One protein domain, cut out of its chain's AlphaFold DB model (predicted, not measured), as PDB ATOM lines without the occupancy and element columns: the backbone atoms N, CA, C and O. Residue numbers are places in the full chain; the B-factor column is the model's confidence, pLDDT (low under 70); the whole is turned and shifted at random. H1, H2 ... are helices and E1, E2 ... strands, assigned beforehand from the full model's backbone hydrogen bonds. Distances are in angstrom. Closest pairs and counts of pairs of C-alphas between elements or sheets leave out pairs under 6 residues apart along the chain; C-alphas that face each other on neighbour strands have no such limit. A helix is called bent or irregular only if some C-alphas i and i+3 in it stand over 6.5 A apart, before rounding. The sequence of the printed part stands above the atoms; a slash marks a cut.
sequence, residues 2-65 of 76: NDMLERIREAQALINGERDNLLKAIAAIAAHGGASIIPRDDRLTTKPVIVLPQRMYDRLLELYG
ATOM      1  N   ASN A   2     -52.102  12.884  32.612       71.62
ATOM      2  CA  ASN A   2     -50.925  13.208  31.783       71.62
ATOM      3  C   ASN A   2     -49.573  12.989  32.492       71.62
ATOM      4  O   ASN A   2     -48.660  12.469  31.864       71.62
ATOM      5  N   ASP A   3     -49.474  13.274  33.795       86.25
ATOM      6  CA  ASP A   3     -48.220  13.152  34.570       86.25
ATOM      7  C   ASP A   3     -47.631  11.726  34.573       86.25
ATOM      8  O   ASP A   3     -46.427  11.526  34.465       86.25
ATOM      9  N   MET A   4     -48.484  10.698  34.627       86.94
ATOM     10  CA  MET A   4     -48.021   9.306  34.617       86.94
ATOM     11  C   MET A   4     -47.511   8.874  33.236       86.94
ATOM     12  O   MET A   4     -46.542   8.125  33.150       86.94
ATOM     13  N   LEU A   5     -48.132   9.359  32.155       91.56
ATOM     14  CA  LEU A   5     -47.670   9.088  30.790       91.56
ATOM     15  C   LEU A   5     -46.337   9.783  30.499       91.56
ATOM     16  O   LEU A   5     -45.494   9.218  29.805       91.56
ATOM     17  N   GLU A   6     -46.137  10.981  31.041       92.25
ATOM     18  CA  GLU A   6     -44.890  11.735  30.914       92.25
ATOM     19  C   GLU A   6     -43.735  11.032  31.634       92.25
ATOM     20  O   GLU A   6     -42.726  10.719  31.005       92.25
ATOM     21  N   ARG A   7     -43.946  10.601  32.883       89.31
ATOM     22  CA  ARG A   7     -42.969   9.787  33.630       89.31
ATOM     23  C   ARG A   7     -42.607   8.478  32.928       89.31
ATOM     24  O   ARG A   7     -41.455   8.056  32.965       89.31
ATOM     25  N   ILE A   8     -43.572   7.819  32.280       91.75
ATOM     26  CA  ILE A   8     -43.306   6.595  31.503       91.75
ATOM     27  C   ILE A   8     -42.406   6.902  30.300       91.75
ATOM     28  O   ILE A   8     -41.494   6.129  30.012       91.75
ATOM     29  N   ARG A   9     -42.620   8.032  29.613       91.50
ATOM     30  CA  ARG A   9     -41.765   8.454  28.491       91.50
ATOM     31  C   ARG A   9     -40.351   8.792  28.950       91.50
ATOM     32  O   ARG A   9     -39.398   8.377  28.299       91.50
ATOM     33  N   GLU A  10     -40.211   9.487  30.074       92.88
ATOM     34  CA  GLU A  10     -38.904   9.796  30.667       92.88
ATOM     35  C   GLU A  10     -38.154   8.522  31.068       92.88
ATOM     36  O   GLU A  10     -36.986   8.350  30.719       92.88
ATOM     37  N   ALA A  11     -38.840   7.578  31.719       90.44
ATOM     38  CA  ALA A  11     -38.264   6.282  32.063       90.44
ATOM     39  C   ALA A  11     -37.838   5.498  30.812       90.44
ATOM     40  O   ALA A  11     -36.771   4.885  30.794       90.44
ATOM     41  N   GLN A  12     -38.634   5.543  29.742       91.62
ATOM     42  CA  GLN A  12     -38.286   4.906  28.476       91.62
ATOM     43  C   GLN A  12     -37.052   5.552  27.830       91.62
ATOM     44  O   GLN A  12     -36.188   4.838  27.323       91.62
ATOM     45  N   ALA A  13     -36.947   6.882  27.866       91.06
ATOM     46  CA  ALA A  13     -35.778   7.599  27.368       91.06
ATOM     47  C   ALA A  13     -34.514   7.228  28.157       91.06
ATOM     48  O   ALA A  13     -33.480   6.956  27.548       91.06
ATOM     49  N   LEU A  14     -34.618   7.124  29.486       93.56
ATOM     50  CA  LEU A  14     -33.522   6.680  30.348       93.56
ATOM     51  C   LEU A  14     -33.078   5.253  29.998       93.56
ATOM     52  O   LEU A  14     -31.900   5.020  29.750       93.56
ATOM     53  N   ILE A  15     -34.022   4.309  29.909       91.38
ATOM     54  CA  ILE A  15     -33.731   2.910  29.555       91.38
ATOM     55  C   ILE A  15     -33.055   2.821  28.184       91.38
ATOM     56  O   ILE A  15     -32.109   2.054  28.011       91.38
ATOM     57  N   ASN A  16     -33.514   3.607  27.209       89.94
ATOM     58  CA  ASN A  16     -32.897   3.651  25.886       89.94
ATOM     59  C   ASN A  16     -31.463   4.196  25.947       89.94
ATOM     60  O   ASN A  16     -30.580   3.623  25.313       89.94
ATOM     61  N   GLY A  17     -31.221   5.249  26.732       91.00
ATOM     62  CA  GLY A  17     -29.885   5.807  26.942       91.00
ATOM     63  C   GLY A  17     -28.922   4.807  27.586       91.00
ATOM     64  O   GLY A  17     -27.824   4.592  27.077       91.00
ATOM     65  N   GLU A  18     -29.355   4.127  28.647       92.12
ATOM     66  CA  GLU A  18     -28.561   3.087  29.316       92.12
ATOM     67  C   GLU A  18     -28.279   1.896  28.394       92.12
ATOM     68  O   GLU A  18     -27.160   1.381  28.349       92.12
ATOM     69  N   ARG A  19     -29.267   1.486  27.590       91.12
ATOM     70  CA  ARG A  19     -29.086   0.437  26.580       91.12
ATOM     71  C   ARG A  19     -28.034   0.831  25.547       91.12
ATOM     72  O   ARG A  19     -27.180   0.014  25.214       91.12
ATOM     73  N   ASP A  20     -28.079   2.061  25.047       92.56
ATOM     74  CA  ASP A  20     -27.117   2.542  24.056       92.56
ATOM     75  C   ASP A  20     -25.704   2.670  24.669       92.56
ATOM     76  O   ASP A  20     -24.719   2.336  24.013       92.56
ATOM     77  N   ASN A  21     -25.586   3.058  25.945       91.81
ATOM     78  CA  ASN A  21     -24.312   3.059  26.680       91.81
ATOM     79  C   ASN A  21     -23.728   1.650  26.842       91.81
ATOM     80  O   ASN A  21     -22.530   1.449  26.640       91.81
ATOM     81  N   LEU A  22     -24.572   0.663  27.147       91.12
ATOM     82  CA  LEU A  22     -24.158  -0.736  27.205       91.12
ATOM     83  C   LEU A  22     -23.636  -1.219  25.845       91.12
ATOM     84  O   LEU A  22     -22.567  -1.823  25.783       91.12
ATOM     85  N   LEU A  23     -24.348  -0.926  24.752       91.62
ATOM     86  CA  LEU A  23     -23.905  -1.296  23.402       91.62
ATOM     87  C   LEU A  23     -22.564  -0.645  23.041       91.62
ATOM     88  O   LEU A  23     -21.707  -1.311  22.460       91.62
ATOM     89  N   LYS A  24     -22.345   0.608  23.457       89.56
ATOM     90  CA  LYS A  24     -21.057   1.297  23.293       89.56
ATOM     91  C   LYS A  24     -19.918   0.590  24.020       89.56
ATOM     92  O   LYS A  24     -18.852   0.391  23.441       89.56
ATOM     93  N   ALA A  25     -20.141   0.185  25.268       90.00
ATOM     94  CA  ALA A  25     -19.142  -0.546  26.041       90.00
ATOM     95  C   ALA A  25     -18.811  -1.902  25.396       90.00
ATOM     96  O   ALA A  25     -17.641  -2.260  25.277       90.00
ATOM     97  N   ILE A  26     -19.829  -2.626  24.923       89.00
ATOM     98  CA  ILE A  26     -19.649  -3.915  24.244       89.00
ATOM     99  C   ILE A  26     -18.837  -3.740  22.954       89.00
ATOM    100  O   ILE A  26     -17.889  -4.490  22.736       89.00
ATOM    101  N   ALA A  27     -19.156  -2.734  22.133       87.88
ATOM    102  CA  ALA A  27     -18.404  -2.425  20.918       87.88
ATOM    103  C   ALA A  27     -16.933  -2.089  21.218       87.88
ATOM    104  O   ALA A  27     -16.033  -2.598  20.554       87.88
ATOM    105  N   ALA A  28     -16.672  -1.295  22.262       86.38
ATOM    106  CA  ALA A  28     -15.313  -0.952  22.672       86.38
ATOM    107  C   ALA A  28     -14.514  -2.182  23.137       86.38
ATOM    108  O   ALA A  28     -13.353  -2.337  22.754       86.38
ATOM    109  N   ILE A  29     -15.131  -3.069  23.925       86.62
ATOM    110  CA  ILE A  29     -14.510  -4.328  24.365       86.62
ATOM    111  C   ILE A  29     -14.214  -5.225  23.162       86.62
ATOM    112  O   ILE A  29     -13.117  -5.770  23.071       86.62
ATOM    113  N   ALA A  30     -15.165  -5.355  22.235       86.56
ATOM    114  CA  ALA A  30     -15.002  -6.156  21.029       86.56
ATOM    115  C   ALA A  30     -13.822  -5.668  20.176       86.56
ATOM    116  O   ALA A  30     -12.965  -6.471  19.809       86.56
ATOM    117  N   ALA A  31     -13.725  -4.354  19.957       82.94
ATOM    118  CA  ALA A  31     -12.640  -3.740  19.197       82.94
ATOM    119  C   ALA A  31     -11.260  -3.983  19.835       82.94
ATOM    120  O   ALA A  31     -10.325  -4.376  19.145       82.94
ATOM    121  N   HIS A  32     -11.129  -3.814  21.155       84.38
ATOM    122  CA  HIS A  32      -9.850  -4.027  21.849       84.38
ATOM    123  C   HIS A  32      -9.492  -5.509  22.012       84.38
ATOM    124  O   HIS A  32      -8.318  -5.870  22.007       84.38
ATOM    125  N   GLY A  33     -10.493  -6.373  22.183       79.81
ATOM    126  CA  GLY A  33     -10.313  -7.812  22.373       79.81
ATOM    127  C   GLY A  33     -10.194  -8.609  21.075       79.81
ATOM    128  O   GLY A  33     -10.003  -9.822  21.140       79.81
ATOM    129  N   GLY A  34     -10.347  -7.966  19.911       80.31
ATOM    130  CA  GLY A  34     -10.395  -8.648  18.615       80.31
ATOM    131  C   GLY A  34     -11.563  -9.636  18.499       80.31
ATOM    132  O   GLY A  34     -11.440 -10.656  17.817       80.31
ATOM    133  N   ALA A  35     -12.663  -9.367  19.207       82.62
ATOM    134  CA  ALA A  35     -13.839 -10.225  19.239       82.62
ATOM    135  C   ALA A  35     -14.886  -9.749  18.224       82.62
ATOM    136  O   ALA A  35     -15.118  -8.551  18.073       82.62
ATOM    137  N   SER A  36     -15.560 -10.688  17.567       83.12
ATOM    138  CA  SER A  36     -16.679 -10.383  16.670       83.12
ATOM    139  C   SER A  36     -17.978 -10.239  17.465       83.12
ATOM    140  O   SER A  36     -18.268 -11.052  18.343       83.12
ATOM    141  N   ILE A  37     -18.793  -9.232  17.146       86.00
ATOM    142  CA  ILE A  37     -20.168  -9.137  17.656       86.00
ATOM    143  C   ILE A  37     -21.094  -9.714  16.598       86.00
ATOM    144  O   ILE A  37     -21.142  -9.199  15.483       86.00
ATOM    145  N   ILE A  38     -21.852 -10.743  16.961       81.44
ATOM    146  CA  ILE A  38     -22.764 -11.421  16.040       81.44
ATOM    147  C   ILE A  38     -24.189 -11.431  16.600       81.44
ATOM    148  O   ILE A  38     -24.378 -11.535  17.824       81.44
ATOM    149  N   PRO A  39     -25.215 -11.353  15.733       81.56
ATOM    150  CA  PRO A  39     -26.533 -11.815  16.128       81.56
ATOM    151  C   PRO A  39     -26.409 -13.315  16.398       81.56
ATOM    152  O   PRO A  39     -25.586 -13.976  15.777       81.56
ATOM    153  N   ARG A  40     -27.177 -13.843  17.353       68.62
ATOM    154  CA  ARG A  40     -27.203 -15.273  17.714       68.62
ATOM    155  C   ARG A  40     -27.030 -16.187  16.486       68.62
ATOM    156  O   ARG A  40     -27.983 -16.382  15.739       68.62
ATOM    157  N   ASP A  41     -25.819 -16.713  16.304       64.94
ATOM    158  CA  ASP A  41     -25.429 -17.541  15.161       64.94
ATOM    159  C   ASP A  41     -24.760 -18.819  15.681       64.94
ATOM    160  O   ASP A  41     -23.992 -18.794  16.646       64.94
ATOM    161  N   ASP A  42     -25.083 -19.931  15.029       59.41
ATOM    162  CA  ASP A  42     -24.572 -21.270  15.319       59.41
ATOM    163  C   ASP A  42     -23.279 -21.566  14.528       59.41
ATOM    164  O   ASP A  42     -22.716 -22.662  14.605       59.41
ATOM    165  N   ARG A  43     -22.792 -20.603  13.733       64.25
ATOM    166  CA  ARG A  43     -21.553 -20.729  12.960       64.25
ATOM    167  C   ARG A  43     -20.319 -20.665  13.860       64.25
ATOM    168  O   ARG A  43     -20.073 -19.695  14.571       64.25
ATOM    169  N   LEU A  44     -19.495 -21.707  13.769       62.03
ATOM    170  CA  LEU A  44     -18.202 -21.787  14.441       62.03
ATOM    171  C   LEU A  44     -17.206 -20.824  13.782       62.03
ATOM    172  O   LEU A  44     -16.859 -20.984  12.613       62.03
ATOM    173  N   THR A  45     -16.722 -19.852  14.551       68.69
ATOM    174  CA  THR A  45     -15.595 -18.986  14.182       68.69
ATOM    175  C   THR A  45     -14.411 -19.246  15.107       68.69
ATOM    176  O   THR A  45     -14.571 -19.653  16.256       68.69
ATOM    177  N   THR A  46     -13.201 -19.047  14.588       72.38
ATOM    178  CA  THR A  46     -11.948 -19.189  15.342       72.38
ATOM    179  C   THR A  46     -11.646 -17.972  16.216       72.38
ATOM    180  O   THR A  46     -10.739 -18.030  17.046       72.38
ATOM    181  N   LYS A  47     -12.393 -16.872  16.043       75.19
ATOM    182  CA  LYS A  47     -12.277 -15.657  16.856       75.19
ATOM    183  C   LYS A  47     -13.246 -15.700  18.045       75.19
ATOM    184  O   LYS A  47     -14.320 -16.289  17.927       75.19
ATOM    185  N   PRO A  48     -12.917 -15.057  19.179       80.75
ATOM    186  CA  PRO A  48     -13.871 -14.868  20.267       80.75
ATOM    187  C   PRO A  48     -15.110 -14.120  19.770       80.75
ATOM    188  O   PRO A  48     -14.988 -13.178  18.986       80.75
ATOM    189  N   VAL A  49     -16.295 -14.516  20.236       84.25
ATOM    190  CA  VAL A  49     -17.560 -13.888  19.834       84.25
ATOM    191  C   VAL A  49     -18.344 -13.369  21.023       84.25
ATOM    192  O   VAL A  49     -18.427 -14.016  22.067       84.25
ATOM    193  N   ILE A  50     -18.969 -12.212  20.833       86.88
ATOM    194  CA  ILE A  50     -19.992 -11.681  21.722       86.88
ATOM    195  C   ILE A  50     -21.331 -11.854  21.019       86.88
ATOM    196  O   ILE A  50     -21.609 -11.223  19.999       86.88
ATOM    197  N   VAL A  51     -22.165 -12.723  21.580       87.75
ATOM    198  CA  VAL A  51     -23.491 -13.005  21.038       87.75
ATOM    199  C   VAL A  51     -24.501 -12.034  21.632       87.75
ATOM    200  O   VAL A  51     -24.678 -11.989  22.850       87.75
ATOM    201  N   LEU A  52     -25.199 -11.294  20.771       87.00
ATOM    202  CA  LEU A  52     -26.273 -10.392  21.182       87.00
ATOM    203  C   LEU A  52     -27.652 -10.889  20.722       87.00
ATOM    204  O   LEU A  52     -27.780 -11.510  19.662       87.00
ATOM    205  N   PRO A  53     -28.725 -10.587  21.482       89.50
ATOM    206  CA  PRO A  53     -30.085 -10.692  20.967       89.50
ATOM    207  C   PRO A  53     -30.252  -9.831  19.709       89.50
ATOM    208  O   PRO A  53     -29.750  -8.708  19.675       89.50
ATOM    209  N   GLN A  54     -31.029 -10.304  18.728       87.25
ATOM    210  CA  GLN A  54     -31.221  -9.617  17.439       87.25
ATOM    211  C   GLN A  54     -31.531  -8.120  17.600       87.25
ATOM    212  O   GLN A  54     -30.837  -7.285  17.045       87.25
ATOM    213  N   ARG A  55     -32.480  -7.763  18.477       89.62
ATOM    214  CA  ARG A  55     -32.869  -6.360  18.724       89.62
ATOM    215  C   ARG A  55     -31.727  -5.466  19.220       89.62
ATOM    216  O   ARG A  55     -31.752  -4.262  18.997       89.62
ATOM    217  N   MET A  56     -30.778  -6.029  19.967       90.44
ATOM    218  CA  MET A  56     -29.604  -5.297  20.450       90.44
ATOM    219  C   MET A  56     -28.551  -5.171  19.355       90.44
ATOM    220  O   MET A  56     -27.929  -4.121  19.246       90.44
ATOM    221  N   TYR A  57     -28.392  -6.216  18.542       89.25
ATOM    222  CA  TYR A  57     -27.522  -6.190  17.375       89.25
ATOM    223  C   TYR A  57     -27.998  -5.161  16.341       89.25
ATOM    224  O   TYR A  57     -27.219  -4.309  15.935       89.25
ATOM    225  N   ASP A  58     -29.292  -5.151  16.013       89.81
ATOM    226  CA  ASP A  58     -29.894  -4.166  15.105       89.81
ATOM    227  C   ASP A  58     -29.668  -2.737  15.617       89.81
ATOM    228  O   ASP A  58     -29.227  -1.861  14.877       89.81
ATOM    229  N   ARG A  59     -29.880  -2.506  16.922       90.88
ATOM    230  CA  ARG A  59     -29.620  -1.200  17.539       90.88
ATOM    231  C   ARG A  59     -28.140  -0.817  17.492       90.88
ATOM    232  O   ARG A  59     -27.822   0.357  17.351       90.88
ATOM    233  N   LEU A  60     -27.236  -1.783  17.628       89.94
ATOM    234  CA  LEU A  60     -25.802  -1.548  17.501       89.94
ATOM    235  C   LEU A  60     -25.451  -1.135  16.066       89.94
ATOM    236  O   LEU A  60     -24.735  -0.155  15.886       89.94
ATOM    237  N   LEU A  61     -26.019  -1.793  15.053       87.88
ATOM    238  CA  LEU A  61     -25.858  -1.388  13.655       87.88
ATOM    239  C   LEU A  61     -26.396   0.027  13.392       87.88
ATOM    240  O   LEU A  61     -25.735   0.807  12.715       87.88
ATOM    241  N   GLU A  62     -27.544   0.399  13.966       89.31
ATOM    242  CA  GLU A  62     -28.077   1.768  13.862       89.31
ATOM    243  C   GLU A  62     -27.130   2.824  14.453       89.31
ATOM    244  O   GLU A  62     -27.056   3.942  13.945       89.31
ATOM    245  N   LEU A  63     -26.427   2.493  15.542       85.94
ATOM    246  CA  LEU A  63     -25.513   3.414  16.224       85.94
ATOM    247  C   LEU A  63     -24.176   3.588  15.489       85.94
ATOM    248  O   LEU A  63     -23.566   4.648  15.615       85.94
ATOM    249  N   TYR A  64     -23.718   2.564  14.760       82.50
ATOM    250  CA  TYR A  64     -22.353   2.495  14.220       82.50
ATOM    251  C   TYR A  64     -22.257   2.342  12.695       82.50
ATOM    252  O   TYR A  64     -21.167   2.470  12.148       82.50
ATOM    253  N   GLY A  65     -23.366   2.119  11.990       67.44
ATOM    254  CA  GLY A  65     -23.434   2.079  10.523       67.44
ATOM    255  C   GLY A  65     -22.960   0.769   9.883       67.44
ATOM    256  O   GLY A  65     -23.524   0.361   8.870       67.44
TER     257      GLY A  65
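This is residues 2 to 65 of the 76 residues of an uncharacterized protein of Rhodobacteraceae bacterium (UniProt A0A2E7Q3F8). One long straight helix, H1, makes the long axis, and a small head sits along its later part; residues 2 to 18 of H1 stick out free as an arm. The head is made of two short strands side by side, E1 and E2, with a wide loop of residues 40 to 48 joining them, and a short helix, H2, that stands about perpendicular to H1. The printed part has 64 residues, with two named helices and two named strands in the order H1, E1, E2, H2; the sheet E1, E2 is parallel and the class is mostly helix. The whole is loose, with a radius of gyration of the C-alphas of 15.1 A, and spans 53 by 23 by 17 A.

H1 runs from Asn 2, with its C-alpha at (-50.925, 13.208, 31.783), to Gly 33, 46.7 A from first to last C-alpha. E1 is residues 36 to 39, 10.0 A long, and its C-alpha 36 is at (-16.679, -10.383, 16.670). E2 is residues 49 to 52, 9.5 A long. H2 is residues 54 to 64, 15.4 A long, and its C-alpha 64 is at (-22.353, 2.495, 14.220). Neither helix is bent.

H1 touches H2 with residues 20 to 23 alone; the closest C-alphas are those of Leu 23 and Leu 60, 6.2 A apart. Their lines are about perpendicular, at 77 degrees. Farther along H1, the closest C-alphas of H1 and E1 are those of Ala 30 and Ser 36, 6.3 A apart. The closest C-alphas of H1 and E2 are those of Ala 30 and Ile 50, 7.5 A apart. E1 and E2 are parallel neighbours, with 32 degrees between their directions. C-alphas 36 and 49 face each other at 4.8 A. Across the pair, N 50 and O 36 are within hydrogen-bond range at 2.8 A, as are N 52 and O 38 at 3.1 A. The closest C-alphas of E1 and H2 are those of Pro 39 and Gln 54, 5.3 A apart. In H1 and H2 every O i to N i+4 pair is within hydrogen-bond range.

The two C-alphas farthest apart are those of Asn 2 and Thr 46, 53.3 A. Without residues 2 to 18, which stand free, the body of 47 residues spans 27 by 22 by 17 A, with a radius of gyration of 10.3 A. The printed part has no cut. The links H1 to E1 and E2 to H2 are tight, the nine-residue link E1 to E2 is short, and no link is long. The mean pLDDT of the printed part is 84.9, and residues 40 to 45 and residue 65 are under 70.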